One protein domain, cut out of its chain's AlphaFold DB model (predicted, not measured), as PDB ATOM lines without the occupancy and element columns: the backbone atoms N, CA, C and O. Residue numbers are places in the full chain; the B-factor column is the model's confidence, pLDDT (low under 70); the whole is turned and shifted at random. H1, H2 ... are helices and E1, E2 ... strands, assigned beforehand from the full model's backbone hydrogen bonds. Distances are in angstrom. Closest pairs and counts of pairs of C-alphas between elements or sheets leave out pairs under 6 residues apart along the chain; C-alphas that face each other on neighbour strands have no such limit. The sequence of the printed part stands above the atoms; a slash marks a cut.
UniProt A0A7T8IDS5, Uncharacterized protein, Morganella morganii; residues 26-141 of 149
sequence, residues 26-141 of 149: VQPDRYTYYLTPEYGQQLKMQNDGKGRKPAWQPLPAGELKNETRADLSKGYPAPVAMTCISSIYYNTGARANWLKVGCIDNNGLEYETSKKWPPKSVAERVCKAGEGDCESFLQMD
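What this domain is: This is residues 26 to 141 of the 149 residues of an uncharacterized protein of Morganella morganii (UniProt A0A7T8IDS5). A twisted, curled sheet of five antiparallel strands makes the core, with helix H1 beside the strands at the end of the sheet where E1 and E3 end and E2 and E5 begin. From H1 a long loop, residues 48 to 69, folds back to edge strand E4, and at the sheet's other end lies the turn of the long hairpin E2 and E3. The printed part has 116 residues, with two named helices and five named strands in the order E1 H1 H2 E2 E3 E4 E5; the sheet's order is E4 E3 E2 E1 E5. The class is mixed, helices and strands, with 57 residues, under half, in named elements. The whole is compact, with a radius of gyration of the C-alphas of 13.9 A, and rounded, spanning 39 by 37 by 28 A.

Where its parts are: E2, residues 81 to 91, is 29.3 A long and bends by 59 degrees at residue 88. E3, residues 96 to 105, is 29.1 A long. E1, residues 26 to 35, starts at C-alpha 26 (174.436, 152.079, 104.967), is 23.6 A long and bends by 67 degrees at residue 29. E4 is residues 110 to 114, 14.1 A, and E5 is residues 123 to 128, 13.4 A, ending at C-alpha 128 (166.243, 141.136, 97.744). H1, residues 37 to 47, is 15.1 A long; H2 is residues 70 to 73.

How they stand to each other: E2, E3 and E4 form a meander, each strand the antiparallel neighbour of the one before; E2 and E3 are a hairpin, as are E3 and E4. Between E3 and E2, N 87 and O 100 are 2.8 A apart. Between E4 and E3, N 103 and O 111 are 2.8 A apart. E1 is antiparallel to E2 at 144 degrees, with N 31 and O 84 2.9 A apart, and to edge strand E5 at 151 degrees, with N 32 and O 127 2.8 A apart. Residues 65 to 66 pair antiparallel with residues 111 to 112 of E4, the other edge strand. H1 is on the sheet at a height of 9.2 A, only just over none of the strands: 2 of its C-alphas fall on E4 and 2 on E1. The closest C-alphas of H1 and E5 are those of Tyr 39 and Ala 123, 7.7 A apart. H2, not on the sheet, only just touches H1, with 3 pairs of C-alphas within 8 A; the closest are those of Asn 47 and Ser 73, 5.1 A apart. In H1 every O i to N i+4 pair is within hydrogen-bond range; H2 is too short for such a pair, and its one O i to N i+3 pair is not within range.

The domain as a whole: The C-alphas farthest apart are those of Gly 93 and Asp 133, 40.5 A. The printed part has no cut, and the link from H1 to H2, 22 residues, is long. Residues 129 to 141 hold no named element. The mean pLDDT of the printed part is 92.7, and no printed residue is under 70.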
ATOM      1  N   VAL A  26     174.724 153.312 105.706       93.12
ATOM      2  CA  VAL A  26     174.436 152.079 104.967       93.12
ATOM      3  C   VAL A  26     172.978 151.687 105.175       93.12
ATOM      4  O   VAL A  26     172.489 151.620 106.298       93.12
ATOM      5  N   GLN A  27     172.290 151.432 104.071       92.88
ATOM      6  CA  GLN A  27     170.903 150.995 104.069       92.88
ATOM      7  C   GLN A  27     170.846 149.470 104.254       92.88
ATOM      8  O   GLN A  27     171.709 148.767 103.724       92.88
ATOM      9  N   PRO A  28     169.840 148.942 104.971       87.62
ATOM     10  CA  PRO A  28     169.795 147.526 105.348       87.62
ATOM     11  C   PRO A  28     169.527 146.590 104.161       87.62
ATOM     12  O   PRO A  28     169.872 145.410 104.199       87.62
ATOM     13  N   ASP A  29     168.904 147.110 103.105       91.38
ATOM     14  CA  ASP A  29     168.465 146.306 101.976       91.38
ATOM     15  C   ASP A  29     169.592 146.078 100.966       91.38
ATOM     16  O   ASP A  29     170.245 147.007 100.475       91.38
ATOM     17  N   ARG A  30     169.764 144.803 100.616       93.12
ATOM     18  CA  ARG A  30     170.665 144.319  99.572       93.12
ATOM     19  C   ARG A  30     169.857 143.703  98.446       93.12
ATOM     20  O   ARG A  30     168.870 143.017  98.703       93.12
ATOM     21  N   TYR A  31     170.315 143.882  97.214       95.56
ATOM     22  CA  TYR A  31     169.678 143.295  96.039       95.56
ATOM     23  C   TYR A  31     170.680 142.507  95.213       95.56
ATOM     24  O   TYR A  31     171.753 143.017  94.891       95.56
ATOM     25  N   THR A  32     170.307 141.290  94.835       96.44
ATOM     26  CA  THR A  32     171.073 140.465  93.906       96.44
ATOM     27  C   THR A  32     170.492 140.586  92.510       96.44
ATOM     28  O   THR A  32     169.298 140.388  92.287       96.44
ATOM     29  N   TYR A  33     171.367 140.937  91.577       97.25
ATOM     30  CA  TYR A  33     171.121 141.053  90.153       97.25
ATOM     31  C   TYR A  33     171.682 139.803  89.479       97.25
ATOM     32  O   TYR A  33     172.892 139.594  89.501       97.25
ATOM     33  N   TYR A  34     170.819 138.996  88.870       96.94
ATOM     34  CA  TYR A  34     171.212 137.900  87.984       96.94
ATOM     35  C   TYR A  34     171.370 138.482  86.587       96.94
ATOM     36  O   TYR A  34     170.383 138.861  85.957       96.94
ATOM     37  N   LEU A  35     172.619 138.669  86.177       98.12
ATOM     38  CA  LEU A  35     172.988 139.491  85.030       98.12
ATOM     39  C   LEU A  35     172.565 138.837  83.725       98.12
ATOM     40  O   LEU A  35     172.604 137.614  83.601       98.12
ATOM     41  N   THR A  36     172.229 139.657  82.730       98.56
ATOM     42  CA  THR A  36     172.132 139.121  81.370       98.56
ATOM     43  C   THR A  36     173.529 138.701  80.892       98.56
ATOM     44  O   THR A  36     174.530 139.320  81.293       98.56
ATOM     45  N   PRO A  37     173.640 137.690  80.011       98.44
ATOM     46  CA  PRO A  37     174.923 137.280  79.450       98.44
ATOM     47  C   PRO A  37     175.686 138.438  78.796       98.44
ATOM     48  O   PRO A  37     176.902 138.554  78.957       98.44
ATOM     49  N   GLU A  38     174.983 139.332  78.100       98.31
ATOM     50  CA  GLU A  38     175.572 140.488  77.418       98.31
ATOM     51  C   GLU A  38     176.211 141.451  78.417       98.31
ATOM     52  O   GLU A  38     177.345 141.897  78.216       98.31
ATOM     53  N   TYR A  39     175.514 141.746  79.516       97.94
ATOM     54  CA  TYR A  39     176.037 142.654  80.529       97.94
ATOM     55  C   TYR A  39     177.194 142.026  81.314       97.94
ATOM     56  O   TYR A  39     178.204 142.689  81.555       97.94
ATOM     57  N   GLY A  40     177.114 140.730  81.631       97.94
ATOM     58  CA  GLY A  40     178.235 139.987  82.212       97.94
ATOM     59  C   GLY A  40     179.493 140.059  81.336       97.94
ATOM     60  O   GLY A  40     180.591 140.331  81.827       97.94
ATOM     61  N   GLN A  41     179.349 139.903  80.015       98.00
ATOM     62  CA  GLN A  41     180.470 140.057  79.077       98.00
ATOM     63  C   GLN A  41     181.000 141.494  79.015       98.00
ATOM     64  O   GLN A  41     182.215 141.699  78.945       98.00
ATOM     65  N   GLN A  42     180.123 142.497  79.094       96.50
ATOM     66  CA  GLN A  42     180.545 143.895  79.179       96.50
ATOM     67  C   GLN A  42     181.412 144.141  80.424       96.50
ATOM     68  O   GLN A  42     182.490 144.732  80.306       96.50
ATOM     69  N   LEU A  43     180.986 143.662  81.598       96.19
ATOM     70  CA  LEU A  43     181.767 143.790  82.832       96.19
ATOM     71  C   LEU A  43     183.098 143.047  82.725       96.19
ATOM     72  O   LEU A  43     184.136 143.606  83.082       96.19
ATOM     73  N   LYS A  44     183.104 141.838  82.147       96.88
ATOM     74  CA  LYS A  44     184.342 141.100  81.867       96.88
ATOM     75  C   LYS A  44     185.322 141.917  81.036       96.88
ATOM     76  O   LYS A  44     186.495 142.005  81.392       96.88
ATOM     77  N   MET A  45     184.866 142.518  79.940       96.00
ATOM     78  CA  MET A  45     185.731 143.335  79.090       96.00
ATOM     79  C   MET A  45     186.367 144.481  79.882       96.00
ATOM     80  O   MET A  45     187.575 144.698  79.776       96.00
ATOM     81  N   GLN A  46     185.581 145.164  80.714       94.69
ATOM     82  CA  GLN A  46     186.063 146.255  81.563       94.69
ATOM     83  C   GLN A  46     187.047 145.772  82.640       94.69
ATOM     84  O   GLN A  46     188.058 146.435  82.892       94.69
ATOM     85  N   ASN A  47     186.794 144.601  83.227       95.12
ATOM     86  CA  ASN A  47     187.677 143.934  84.184       95.12
ATOM     87  C   ASN A  47     188.991 143.468  83.542       95.12
ATOM     88  O   ASN A  47     190.042 143.552  84.170       95.12
ATOM     89  N   ASP A  48     188.965 143.082  82.266       95.12
ATOM     90  CA  ASP A  48     190.159 142.799  81.462       95.12
ATOM     91  C   ASP A  48     190.886 144.085  81.003       95.12
ATOM     92  O   ASP A  48     191.857 144.025  80.241       95.12
ATOM     93  N   GLY A  49     190.422 145.258  81.449       91.38
ATOM     94  CA  GLY A  49     190.994 146.572  81.156       91.38
ATOM     95  C   GLY A  49     190.518 147.198  79.843       91.38
ATOM     96  O   GLY A  49     190.969 148.286  79.483       91.38
ATOM     97  N   LYS A  50     189.599 146.556  79.114       90.25
ATOM     98  CA  LYS A  50     189.077 147.048  77.831       90.25
ATOM     99  C   LYS A  50     187.817 147.878  78.048       90.25
ATOM    100  O   LYS A  50     186.828 147.402  78.587       90.25
ATOM    101  N   GLY A  51     187.827 149.130  77.593       84.81
ATOM    102  CA  GLY A  51     186.657 150.010  77.721       84.81
ATOM    103  C   GLY A  51     186.374 150.476  79.153       84.81
ATOM    104  O   GLY A  51     185.325 151.075  79.397       84.81
ATOM    105  N   ARG A  52     187.307 150.241  80.088       86.19
ATOM    106  CA  ARG A  52     187.235 150.783  81.445       86.19
ATOM    107  C   ARG A  52     187.296 152.308  81.384       86.19
ATOM    108  O   ARG A  52     188.170 152.881  80.732       86.19
ATOM    109  N   LYS A  53     186.350 152.965  82.049       85.25
ATOM    110  CA  LYS A  53     186.270 154.427  82.075       85.25
ATOM    111  C   LYS A  53     187.316 154.990  83.048       85.25
ATOM    112  O   LYS A  53     187.526 154.396  84.108       85.25
ATOM    113  N   PRO A  54     187.987 156.109  82.719       84.50
ATOM    114  CA  PRO A  54     188.909 156.754  83.643       84.50
ATOM    115  C   PRO A  54     188.213 157.195  84.930       84.50
ATOM    116  O   PRO A  54     187.045 157.576  84.907       84.50
ATOM    117  N   ALA A  55     188.945 157.222  86.045       79.19
ATOM    118  CA  ALA A  55     188.375 157.546  87.355       79.19
ATOM    119  C   ALA A  55     187.748 158.952  87.436       79.19
ATOM    120  O   ALA A  55     186.824 159.164  88.214       79.19
ATOM    121  N   TRP A  56     188.234 159.900  86.631       80.50
ATOM    122  CA  TRP A  56     187.730 161.276  86.565       80.50
ATOM    123  C   TRP A  56     186.523 161.451  85.637       80.50
ATOM    124  O   TRP A  56     185.928 162.528  85.619       80.50
ATOM    125  N   GLN A  57     186.174 160.443  84.833       85.62
ATOM    126  CA  GLN A  57     185.050 160.555  83.916       85.62
ATOM    127  C   GLN A  57     183.732 160.432  84.697       85.62
ATOM    128  O   GLN A  57     183.501 159.401  85.332       85.62
ATOM    129  N   PRO A  58     182.838 161.437  84.637       84.69
ATOM    130  CA  PRO A  58     181.521 161.313  85.237       84.69
ATOM    131  C   PRO A  58     180.711 160.254  84.486       84.69
ATOM    132  O   PRO A  58     180.639 160.270  83.255       84.69
ATOM    133  N   LEU A  59     180.089 159.353  85.241       90.12
ATOM    134  CA  LEU A  59     179.180 158.348  84.705       90.12
ATOM    135  C   LEU A  59     177.718 158.759  84.922       90.12
ATOM    136  O   LEU A  59     177.400 159.432  85.914       90.12
ATOM    137  N   PRO A  60     176.816 158.358  84.013       93.69
ATOM    138  CA  PRO A  60     175.380 158.384  84.242       93.69
ATOM    139  C   PRO A  60     174.981 157.760  85.585       93.69
ATOM    140  O   PRO A  60     175.590 156.812  86.076       93.69
ATOM    141  N   ALA A  61     173.917 158.290  86.187       94.94
ATOM    142  CA  ALA A  61     173.389 157.759  87.439       94.94
ATOM    143  C   ALA A  61     172.933 156.300  87.271       94.94
ATOM    144  O   ALA A  61     172.123 156.015  86.388       94.94
ATOM    145  N   GLY A  62     173.403 155.409  88.143       94.81
ATOM    146  CA  GLY A  62     173.121 153.974  88.072       94.81
ATOM    147  C   GLY A  62     174.062 153.185  87.154       94.81
ATOM    148  O   GLY A  62     174.025 151.959  87.181       94.81
ATOM    149  N   GLU A  63     174.930 153.836  86.371       94.50
ATOM    150  CA  GLU A  63     175.957 153.123  85.603       94.50
ATOM    151  C   GLU A  63     177.079 152.650  86.533       94.50
ATOM    152  O   GLU A  63     177.586 153.429  87.346       94.50
ATOM    153  N   LEU A  64     177.434 151.367  86.431       94.00
ATOM    154  CA  LEU A  64     178.469 150.750  87.249       94.00
ATOM    155  C   LEU A  64     179.866 151.131  86.762       94.00
ATOM    156  O   LEU A  64     180.177 151.097  85.571       94.00
ATOM    157  N   LYS A  65     180.723 151.438  87.728       93.00
ATOM    158  CA  LYS A  65     182.157 151.641  87.581       93.00
ATOM    159  C   LYS A  65     182.881 150.501  88.269       93.00
ATOM    160  O   LYS A  65     182.601 150.211  89.423       93.00
ATOM    161  N   ASN A  66     183.827 149.878  87.584       92.94
ATOM    162  CA  ASN A  66     184.697 148.878  88.188       92.94
ATOM    163  C   ASN A  66     185.638 149.572  89.189       92.94
ATOM    164  O   ASN A  66     186.321 150.538  88.821       92.94
ATOM    165  N   GLU A  67     185.741 149.042  90.404       91.25
ATOM    166  CA  GLU A  67     186.666 149.525  91.439       91.25
ATOM    167  C   GLU A  67     187.881 148.611  91.582       91.25
ATOM    168  O   GLU A  67     189.009 149.105  91.662       91.25
ATOM    169  N   THR A  68     187.710 147.289  91.458       90.81
ATOM    170  CA  THR A  68     188.854 146.363  91.440       90.81
ATOM    171  C   THR A  68     189.802 146.724  90.307       90.81
ATOM    172  O   THR A  68     189.376 146.917  89.164       90.81
ATOM    173  N   ARG A  69     191.094 146.864  90.610       89.75
ATOM    174  CA  ARG A  69     192.096 147.262  89.619       89.75
ATOM    175  C   ARG A  69     192.185 146.234  88.489       89.75
ATOM    176  O   ARG A  69     192.120 145.034  88.734       89.75
ATOM    177  N   ALA A  70     192.394 146.714  87.263       89.38
ATOM    178  CA  ALA A  70     192.401 145.869  86.066       89.38
ATOM    179  C   ALA A  70     193.459 144.749  86.103       89.38
ATOM    180  O   ALA A  70     193.231 143.673  85.567       89.38
ATOM    181  N   ASP A  71     194.608 144.977  86.744       90.88
ATOM    182  CA  ASP A  71     195.648 143.960  86.938       90.88
ATOM    183  C   ASP A  71     195.203 142.815  87.860       90.88
ATOM    184  O   ASP A  71     195.663 141.690  87.683       90.88
ATOM    185  N   LEU A  72     194.287 143.085  88.794       91.50
ATOM    186  CA  LEU A  72     193.738 142.104  89.734       91.50
ATOM    187  C   LEU A  72     192.457 141.434  89.224       91.50
ATOM    188  O   LEU A  72     192.152 140.321  89.634       91.50
ATOM    189  N   SER A  73     191.708 142.094  88.337       93.50
ATOM    190  CA  SER A  73     190.443 141.576  87.799       93.50
ATOM    191  C   SER A  73     190.580 140.846  86.459       93.50
ATOM    192  O   SER A  73     189.632 140.207  86.002       93.50
ATOM    193  N   LYS A  74     191.736 140.942  85.796       94.31
ATOM    194  CA  LYS A  74     191.952 140.338  84.478       94.31
ATOM    195  C   LYS A  74     191.915 138.813  84.540       94.31
ATOM    196  O   LYS A  74     192.559 138.194  85.381       94.31
ATOM    197  N   GLY A  75     191.235 138.206  83.572       93.75
ATOM    198  CA  GLY A  75     191.191 136.750  83.406       93.75
ATOM    199  C   GLY A  75     190.065 136.057  84.170       93.75
ATOM    200  O   GLY A  75     189.783 134.899  83.870       93.75
ATOM    201  N   TYR A  76     189.358 136.763  85.057       96.06
ATOM    202  CA  TYR A  76     188.122 136.245  85.638       96.06
ATOM    203  C   TYR A  76     187.050 136.029  84.551       96.06
ATOM    204  O   TYR A  76     187.040 136.729  83.519       96.06
ATOM    205  N   PRO A  77     186.167 135.027  84.729       97.62
ATOM    206  CA  PRO A  77     185.066 134.785  83.809       97.62
ATOM    207  C   PRO A  77     184.053 135.931  83.864       97.62
ATOM    208  O   PRO A  77     184.087 136.782  84.754       97.62
ATOM    209  N   ALA A  78     183.140 135.964  82.895       98.06
ATOM    210  CA  ALA A  78     182.050 136.926  82.930       98.06
ATOM    211  C   ALA A  78     181.179 136.663  84.164       98.06
ATOM    212  O   ALA A  78     180.773 135.514  84.357       98.06
ATOM    213  N   PRO A  79     180.927 137.675  85.013       97.56
ATOM    214  CA  PRO A  79     180.037 137.495  86.142       97.56
ATOM    215  C   PRO A  79     178.629 137.185  85.649       97.56
ATOM    216  O   PRO A  79     178.158 137.754  84.662       97.56
ATOM    217  N   VAL A  80     177.967 136.282  86.358       97.44
ATOM    218  CA  VAL A  80     176.579 135.880  86.103       97.44
ATOM    219  C   VAL A  80     175.627 136.499  87.117       97.44
ATOM    220  O   VAL A  80     174.428 136.585  86.869       97.44
ATOM    221  N   ALA A  81     176.148 136.961  88.252       96.62
ATOM    222  CA  ALA A  81     175.357 137.639  89.259       96.62
ATOM    223  C   ALA A  81     176.209 138.609  90.083       96.62
ATOM    224  O   ALA A  81     177.429 138.466  90.181       96.62
ATOM    225  N   MET A  82     175.554 139.596  90.690       96.25
ATOM    226  CA  MET A  82     176.170 140.483  91.674       96.25
ATOM    227  C   MET A  82     175.187 140.863  92.770       96.25
ATOM    228  O   MET A  82     173.996 141.013  92.506       96.25
ATOM    229  N   THR A  83     175.686 141.084  93.982       96.12
ATOM    230  CA  THR A  83     174.898 141.641  95.083       96.12
ATOM    231  C   THR A  83     175.328 143.072  95.350       96.12
ATOM    232  O   THR A  83     176.511 143.351  95.532       96.12
ATOM    233  N   CYS A  84     174.353 143.973  95.399       96.25
ATOM    234  CA  CYS A  84     174.541 145.394  95.630       96.25
ATOM    235  C   CYS A  84     173.921 145.830  96.959       96.25
ATOM    236  O   CYS A  84     172.833 145.383  97.327       96.25
ATOM    237  N   ILE A  85     174.580 146.772  97.628       95.75
ATOM    238  CA  ILE A  85     174.096 147.475  98.817       95.75
ATOM    239  C   ILE A  85     174.198 148.981  98.599       95.75
ATOM    240  O   ILE A  85     175.043 149.451  97.832       95.75
ATOM    241  N   SER A  86     173.349 149.752  99.274       96.50
ATOM    242  CA  SER A  86     173.383 151.208  99.180       96.50
ATOM    243  C   SER A  86     173.733 151.897 100.487       96.50
ATOM    244  O   SER A  86     173.615 151.336 101.570       96.50
ATOM    245  N   SER A  87     174.171 153.142 100.367       96.69
ATOM    246  CA  SER A  87     174.350 154.070 101.475       96.69
ATOM    247  C   SER A  87     173.927 155.472 101.054       96.69
ATOM    248  O   SER A  87     173.944 155.811  99.864       96.69
ATOM    249  N   ILE A  88     173.539 156.287 102.029       97.12
ATOM    250  CA  ILE A  88     173.208 157.696 101.828       97.12
ATOM    251  C   ILE A  88     174.298 158.531 102.489       97.12
ATOM    252  O   ILE A  88     174.566 158.397 103.680       97.12
ATOM    253  N   TYR A  89     174.923 159.415 101.715       95.25
ATOM    254  CA  TYR A  89     175.972 160.301 102.212       95.25
ATOM    255  C   TYR A  89     175.761 161.733 101.723       95.25
ATOM    256  O   TYR A  89     175.239 161.965 100.630       95.25
ATOM    257  N   TYR A  90     176.197 162.712 102.513       95.88
ATOM    258  CA  TYR A  90     176.176 164.108 102.089       95.88
ATOM    259  C   TYR A  90     177.347 164.391 101.141       95.88
ATOM    260  O   TYR A  90     178.516 164.307 101.527       95.88
ATOM    261  N   ASN A  91     177.046 164.744  99.893       92.88
ATOM    262  CA  ASN A  91     178.045 165.182  98.929       92.88
ATOM    263  C   ASN A  91     178.279 166.692  99.085       92.88
ATOM    264  O   ASN A  91     177.421 167.503  98.732       92.88
ATOM    265  N   THR A  92     179.459 167.071  99.578       92.44
ATOM    266  CA  THR A  92     179.827 168.473  99.836       92.44
ATOM    267  C   THR A  92     179.917 169.312  98.565       92.44
ATOM    268  O   THR A  92     179.444 170.448  98.552       92.44
ATOM    269  N   GLY A  93     180.465 168.758  97.480       90.75
ATOM    270  CA  GLY A  93     180.595 169.454  96.197       90.75
ATOM    271  C   GLY A  93     179.244 169.763  95.550       90.75
ATOM    272  O   GLY A  93     179.059 170.834  94.981       90.75
ATOM    273  N   ALA A  94     178.280 168.853  95.685       90.56
ATOM    274  CA  ALA A  94     176.923 169.020  95.170       90.56
ATOM    275  C   ALA A  94     175.949 169.657  96.174       90.56
ATOM    276  O   ALA A  94     174.815 169.953  95.805       90.56
ATOM    277  N   ARG A  95     176.374 169.837  97.433       95.00
ATOM    278  CA  ARG A  95     175.557 170.318  98.559       95.00
ATOM    279  C   ARG A  95     174.237 169.555  98.732       95.00
ATOM    280  O   ARG A  95     173.204 170.151  99.028       95.00
ATOM    281  N   ALA A  96     174.265 168.238  98.539       94.44
ATOM    282  CA  ALA A  96     173.074 167.392  98.563       94.44
ATOM    283  C   ALA A  96     173.388 165.969  99.042       94.44
ATOM    284  O   ALA A  96     174.501 165.478  98.855       94.44
ATOM    285  N   ASN A  97     172.386 165.284  99.597       95.25
ATOM    286  CA  ASN A  97     172.482 163.859  99.912       95.25
ATOM    287  C   ASN A  97     172.459 163.031  98.627       95.25
ATOM    288  O   ASN A  97     171.563 163.187  97.797       95.25
ATOM    289  N   TRP A  98     173.452 162.163  98.456       95.12
ATOM    290  CA  TRP A  98     173.566 161.257  97.320       95.12
ATOM    291  C   TRP A  98     173.457 159.808  97.782       95.12
ATOM    292  O   TRP A  98     173.981 159.421  98.825       95.12
ATOM    293  N   LEU A  99     172.814 159.002  96.942       96.00
ATOM    294  CA  LEU A  99     172.898 157.551  97.008       96.00
ATOM    295  C   LEU A  99     174.273 157.113  96.491       96.00
ATOM    296  O   LEU A  99     174.659 157.496  95.383       96.00
ATOM    297  N   LYS A 100     174.975 156.277  97.248       96.06
ATOM    298  CA  LYS A 100     176.096 155.464  96.767       96.06
ATOM    299  C   LYS A 100     175.646 154.012  96.760       96.06
ATOM    300  O   LYS A 100     175.049 153.564  97.734       96.06
ATOM    301  N   VAL A 101     175.942 153.283  95.693       96.88
ATOM    302  CA  VAL A 101     175.707 151.838  95.623       96.88
ATOM    303  C   VAL A 101     177.042 151.164  95.373       96.88
ATOM    304  O   VAL A 101     177.769 151.591  94.477       96.88
ATOM    305  N   GLY A 102     177.361 150.156  96.174       96.00
ATOM    306  CA  GLY A 102     178.512 149.287  95.971       96.00
ATOM    307  C   GLY A 102     178.033 147.861  95.737       96.00
ATOM    308  O   GLY A 102     177.047 147.433  96.340       96.00
ATOM    309  N   CYS A 103     178.691 147.153  94.831       95.81
ATOM    310  CA  CYS A 103     178.316 145.815  94.400       95.81
ATOM    311  C   CYS A 103     179.536 144.900  94.372       95.81
ATOM    312  O   CYS A 103     180.625 145.340  94.008       95.81
ATOM    313  N   ILE A 104     179.321 143.626  94.693       95.31
ATOM    314  CA  ILE A 104     180.306 142.553  94.537       95.31
ATOM    315  C   ILE A 104     179.692 141.472  93.649       95.31
ATOM    316  O   ILE A 104     178.551 141.060  93.878       95.31
ATOM    317  N   ASP A 105     180.418 141.046  92.617       95.62
ATOM    318  CA  ASP A 105     179.985 139.945  91.756       95.62
ATOM    319  C   ASP A 105     180.367 138.561  92.298       95.62
ATOM    320  O   ASP A 105     181.115 138.416  93.263       95.62
ATOM    321  N   ASN A 106     179.869 137.517  91.642       94.81
ATOM    322  CA  ASN A 106     180.170 136.127  91.982       94.81
ATOM    323  C   ASN A 106     181.646 135.715  91.761       94.81
ATOM    324  O   ASN A 106     181.999 134.569  92.029       94.81
ATOM    325  N   ASN A 107     182.498 136.617  91.262       94.44
ATOM    326  CA  ASN A 107     183.949 136.451  91.183       94.44
ATOM    327  C   ASN A 107     184.687 137.212  92.302       94.44
ATOM    328  O   ASN A 107     185.913 137.137  92.377       94.44
ATOM    329  N   GLY A 108     183.968 137.955  93.149       92.81
ATOM    330  CA  GLY A 108     184.539 138.815  94.184       92.81
ATOM    331  C   GLY A 108     185.035 140.172  93.672       92.81
ATOM    332  O   GLY A 108     185.801 140.833  94.368       92.81
ATOM    333  N   LEU A 109     184.646 140.592  92.464       94.25
ATOM    334  CA  LEU A 109     185.054 141.879  91.896       94.25
ATOM    335  C   LEU A 109     184.083 142.990  92.309       94.25
ATOM    336  O   LEU A 109     182.870 142.790  92.358       94.25
ATOM    337  N   GLU A 110     184.637 144.168  92.589       94.38
ATOM    338  CA  GLU A 110     183.926 145.315  93.148       94.38
ATOM    339  C   GLU A 110     183.518 146.324  92.075       94.38
ATOM    340  O   GLU A 110     184.301 146.692  91.184       94.38
ATOM    341  N   TYR A 111     182.302 146.840  92.231       94.75
ATOM    342  CA  TYR A 111     181.727 147.877  91.389       94.75
ATOM    343  C   TYR A 111     181.027 148.932  92.236       94.75
ATOM    344  O   TYR A 111     180.506 148.644  93.312       94.75
ATOM    345  N   GLU A 112     180.935 150.150  91.717       94.81
ATOM    346  CA  GLU A 112     180.193 151.227  92.356       94.81
ATOM    347  C   GLU A 112     179.334 152.012  91.368       94.81
ATOM    348  O   GLU A 112     179.650 152.143  90.189       94.81
ATOM    349  N   THR A 113     178.256 152.605  91.864       94.75
ATOM    350  CA  THR A 113     177.517 153.646  91.154       94.75
ATOM    351  C   THR A 113     176.980 154.688  92.131       94.75
ATOM    352  O   THR A 113     177.183 154.614  93.346       94.75
ATOM    353  N   SER A 114     176.363 155.746  91.619       93.88
ATOM    354  CA  SER A 114     175.862 156.853  92.426       93.88
ATOM    355  C   SER A 114     174.540 157.393  91.896       93.88
ATOM    356  O   SER A 114     174.214 157.264  90.716       93.88
ATOM    357  N   LYS A 115     173.791 158.047  92.789       94.56
ATOM    358  CA  LYS A 115     172.491 158.712  92.576       94.56
ATOM    359  C   LYS A 115     171.318 157.785  92.239       94.56
ATOM    360  O   LYS A 115     170.188 158.143  92.554       94.56
ATOM    361  N   LYS A 116     171.553 156.626  91.621       96.31
ATOM    362  CA  LYS A 116     170.542 155.601  91.324       96.31
ATOM    363  C   LYS A 116     171.128 154.202  91.501       96.31
ATOM    364  O   LYS A 116     172.337 154.025  91.394       96.31
ATOM    365  N   TRP A 117     170.255 153.232  91.749       97.50
ATOM    366  CA  TRP A 117     170.584 151.811  91.645       97.50
ATOM    367  C   TRP A 117     170.885 151.412  90.193       97.50
ATOM    368  O   TRP A 117     170.387 152.086  89.279       97.50
ATOM    369  N   PRO A 118     171.639 150.319  89.964       97.12
ATOM    370  CA  PRO A 118     171.822 149.759  88.632       97.12
ATOM    371  C   PRO A 118     170.477 149.502  87.940       97.12
ATOM    372  O   PRO A 118     169.528 149.032  88.590       97.12
ATOM    373  N   PRO A 119     170.355 149.830  86.641       95.56
ATOM    374  CA  PRO A 119     169.089 149.710  85.939       95.56
ATOM    375  C   PRO A 119     168.682 148.243  85.830       95.56
ATOM    376  O   PRO A 119     169.516 147.379  85.593       95.56
ATOM    377  N   LYS A 120     167.380 147.952  85.942       94.44
ATOM    378  CA  LYS A 120     166.871 146.570  85.862       94.44
ATOM    379  C   LYS A 120     167.267 145.850  84.569       94.44
ATOM    380  O   LYS A 120     167.402 144.641  84.587       94.44
ATOM    381  N   SER A 121     167.496 146.584  83.479       96.00
ATOM    382  CA  SER A 121     167.893 146.035  82.178       96.00
ATOM    383  C   SER A 121     169.254 145.334  82.162       96.00
ATOM    384  O   SER A 121     169.558 144.669  81.183       96.00
ATOM    385  N   VAL A 122     170.087 145.493  83.198       97.19
ATOM    386  CA  VAL A 122     171.370 144.770  83.309       97.19
ATOM    387  C   VAL A 122     171.200 143.326  83.779       97.19
ATOM    388  O   VAL A 122     172.170 142.572  83.811       97.19
ATOM    389  N   ALA A 123     169.986 142.955  84.188       97.50
ATOM    390  CA  ALA A 123     169.685 141.687  84.819       97.50
ATOM    391  C   ALA A 123     168.409 141.059  84.256       97.50
ATOM    392  O   ALA A 123     167.424 141.739  83.977       97.50
ATOM    393  N   GLU A 124     168.415 139.736  84.160       97.44
ATOM    394  CA  GLU A 124     167.219 138.937  83.884       97.44
ATOM    395  C   GLU A 124     166.294 138.901  85.105       97.44
ATOM    396  O   GLU A 124     165.070 138.849  84.982       97.44
ATOM    397  N   ARG A 125     166.881 138.965  86.308       95.31
ATOM    398  CA  ARG A 125     166.158 138.955  87.581       95.31
ATOM    399  C   ARG A 125     166.862 139.819  88.616       95.31
ATOM    400  O   ARG A 125     168.083 139.793  88.737       95.31
ATOM    401  N   VAL A 126     166.070 140.529  89.416       95.69
ATOM    402  CA  VAL A 126     166.539 141.237  90.612       95.69
ATOM    403  C   VAL A 126     165.684 140.799  91.793       95.69
ATOM    404  O   VAL A 126     164.457 140.809  91.693       95.69
ATOM    405  N   CYS A 127     166.317 140.417  92.896       93.81
ATOM    406  CA  CYS A 127     165.639 140.031  94.133       93.81
ATOM    407  C   CYS A 127     166.361 140.604  95.350       93.81
ATOM    408  O   CYS A 127     167.529 140.985  95.264       93.81
ATOM    409  N   LYS A 128     165.655 140.706  96.477       93.62
ATOM    410  CA  LYS A 128     166.243 141.136  97.744       93.62
ATOM    411  C   LYS A 128     167.040 139.979  98.346       93.62
ATOM    412  O   LYS A 128     166.533 138.865  98.454       93.62
ATOM    413  N   ALA A 129     168.297 140.229  98.698       88.19
ATOM    414  CA  ALA A 129     169.175 139.194  99.232       88.19
ATOM    415  C   ALA A 129     168.632 138.668 100.570       88.19
ATOM    416  O   ALA A 129     168.221 139.457 101.423       88.19
ATOM    417  N   GLY A 130     168.642 137.346 100.745       76.81
ATOM    418  CA  GLY A 130     168.077 136.677 101.922       76.81
ATOM    419  C   GLY A 130     166.585 136.329 101.817       76.81
ATOM    420  O   GLY A 130     166.069 135.647 102.699       76.81
ATOM    421  N   GLU A 131     165.891 136.734 100.748       83.38
ATOM    422  CA  GLU A 131     164.532 136.264 100.449       83.38
ATOM    423  C   GLU A 131     164.561 135.080  99.465       83.38
ATOM    424  O   GLU A 131     165.030 135.222  98.335       83.38
ATOM    425  N   GLY A 132     164.020 133.918  99.859       79.56
ATOM    426  CA  GLY A 132     163.889 132.736  98.987       79.56
ATOM    427  C   GLY A 132     165.218 132.266  98.369       79.56
ATOM    428  O   GLY A 132     166.253 132.291  99.030       79.56
ATOM    429  N   ASP A 133     165.195 131.885  97.084       77.94
ATOM    430  CA  ASP A 133     166.370 131.482  96.279       77.94
ATOM    431  C   ASP A 133     167.191 132.697  95.769       77.94
ATOM    432  O   ASP A 133     167.583 132.777  94.596       77.94
ATOM    433  N   CYS A 134     167.373 133.719  96.611       86.56
ATOM    434  CA  CYS A 134     168.156 134.914  96.289       86.56
ATOM    435  C   CYS A 134     169.530 134.845  96.964       86.56
ATOM    436  O   CYS A 134     169.701 135.248  98.119       86.56
ATOM    437  N   GLU A 135     170.509 134.325  96.222       83.50
ATOM    438  CA  GLU A 135     171.898 134.215  96.671       83.50
ATOM    439  C   GLU A 135     172.487 135.591  96.985       83.50
ATOM    440  O   GLU A 135     172.106 136.601  96.388       83.50
ATOM    441  N   SER A 136     173.440 135.636  97.912       85.75
ATOM    442  CA  SER A 136     174.198 136.842  98.220       85.75
ATOM    443  C   SER A 136     175.689 136.571  98.085       85.75
ATOM    444  O   SER A 136     176.200 135.635  98.693       85.75
ATOM    445  N   PHE A 137     176.380 137.407  97.312       85.00
ATOM    446  CA  PHE A 137     177.845 137.387  97.174       85.00
ATOM    447  C   PHE A 137     178.523 138.434  98.066       85.00
ATOM    448  O   PHE A 137     179.745 138.478  98.163       85.00
ATOM    449  N   LEU A 138     177.725 139.285  98.717       83.81
ATOM    450  CA  LEU A 138     178.184 140.335  99.615       83.81
ATOM    451  C   LEU A 138     177.825 139.960 101.051       83.81
ATOM    452  O   LEU A 138     176.679 140.132 101.471       83.81
ATOM    453  N   GLN A 139     178.815 139.480 101.800       79.88
ATOM    454  CA  GLN A 139     178.677 139.186 103.221       79.88
ATOM    455  C   GLN A 139     179.033 140.425 104.048       79.88
ATOM    456  O   GLN A 139     180.088 141.029 103.857       79.88
ATOM    457  N   MET A 140     178.138 140.818 104.950       79.19
ATOM    458  CA  MET A 140     178.359 141.905 105.902       79.19
ATOM    459  C   MET A 140     178.744 141.329 107.261       79.19
ATOM    460  O   MET A 140     178.212 140.298 107.668       79.19
ATOM    461  N   ASP A 141     179.577 142.040 108.021       76.00
ATOM    462  CA  ASP A 141     179.910 141.650 109.401       76.00
ATOM    463  C   ASP A 141     178.643 141.468 110.260       76.00
ATOM    464  O   ASP A 141     178.538 140.542 111.069       76.00
TER     465      ASP A 141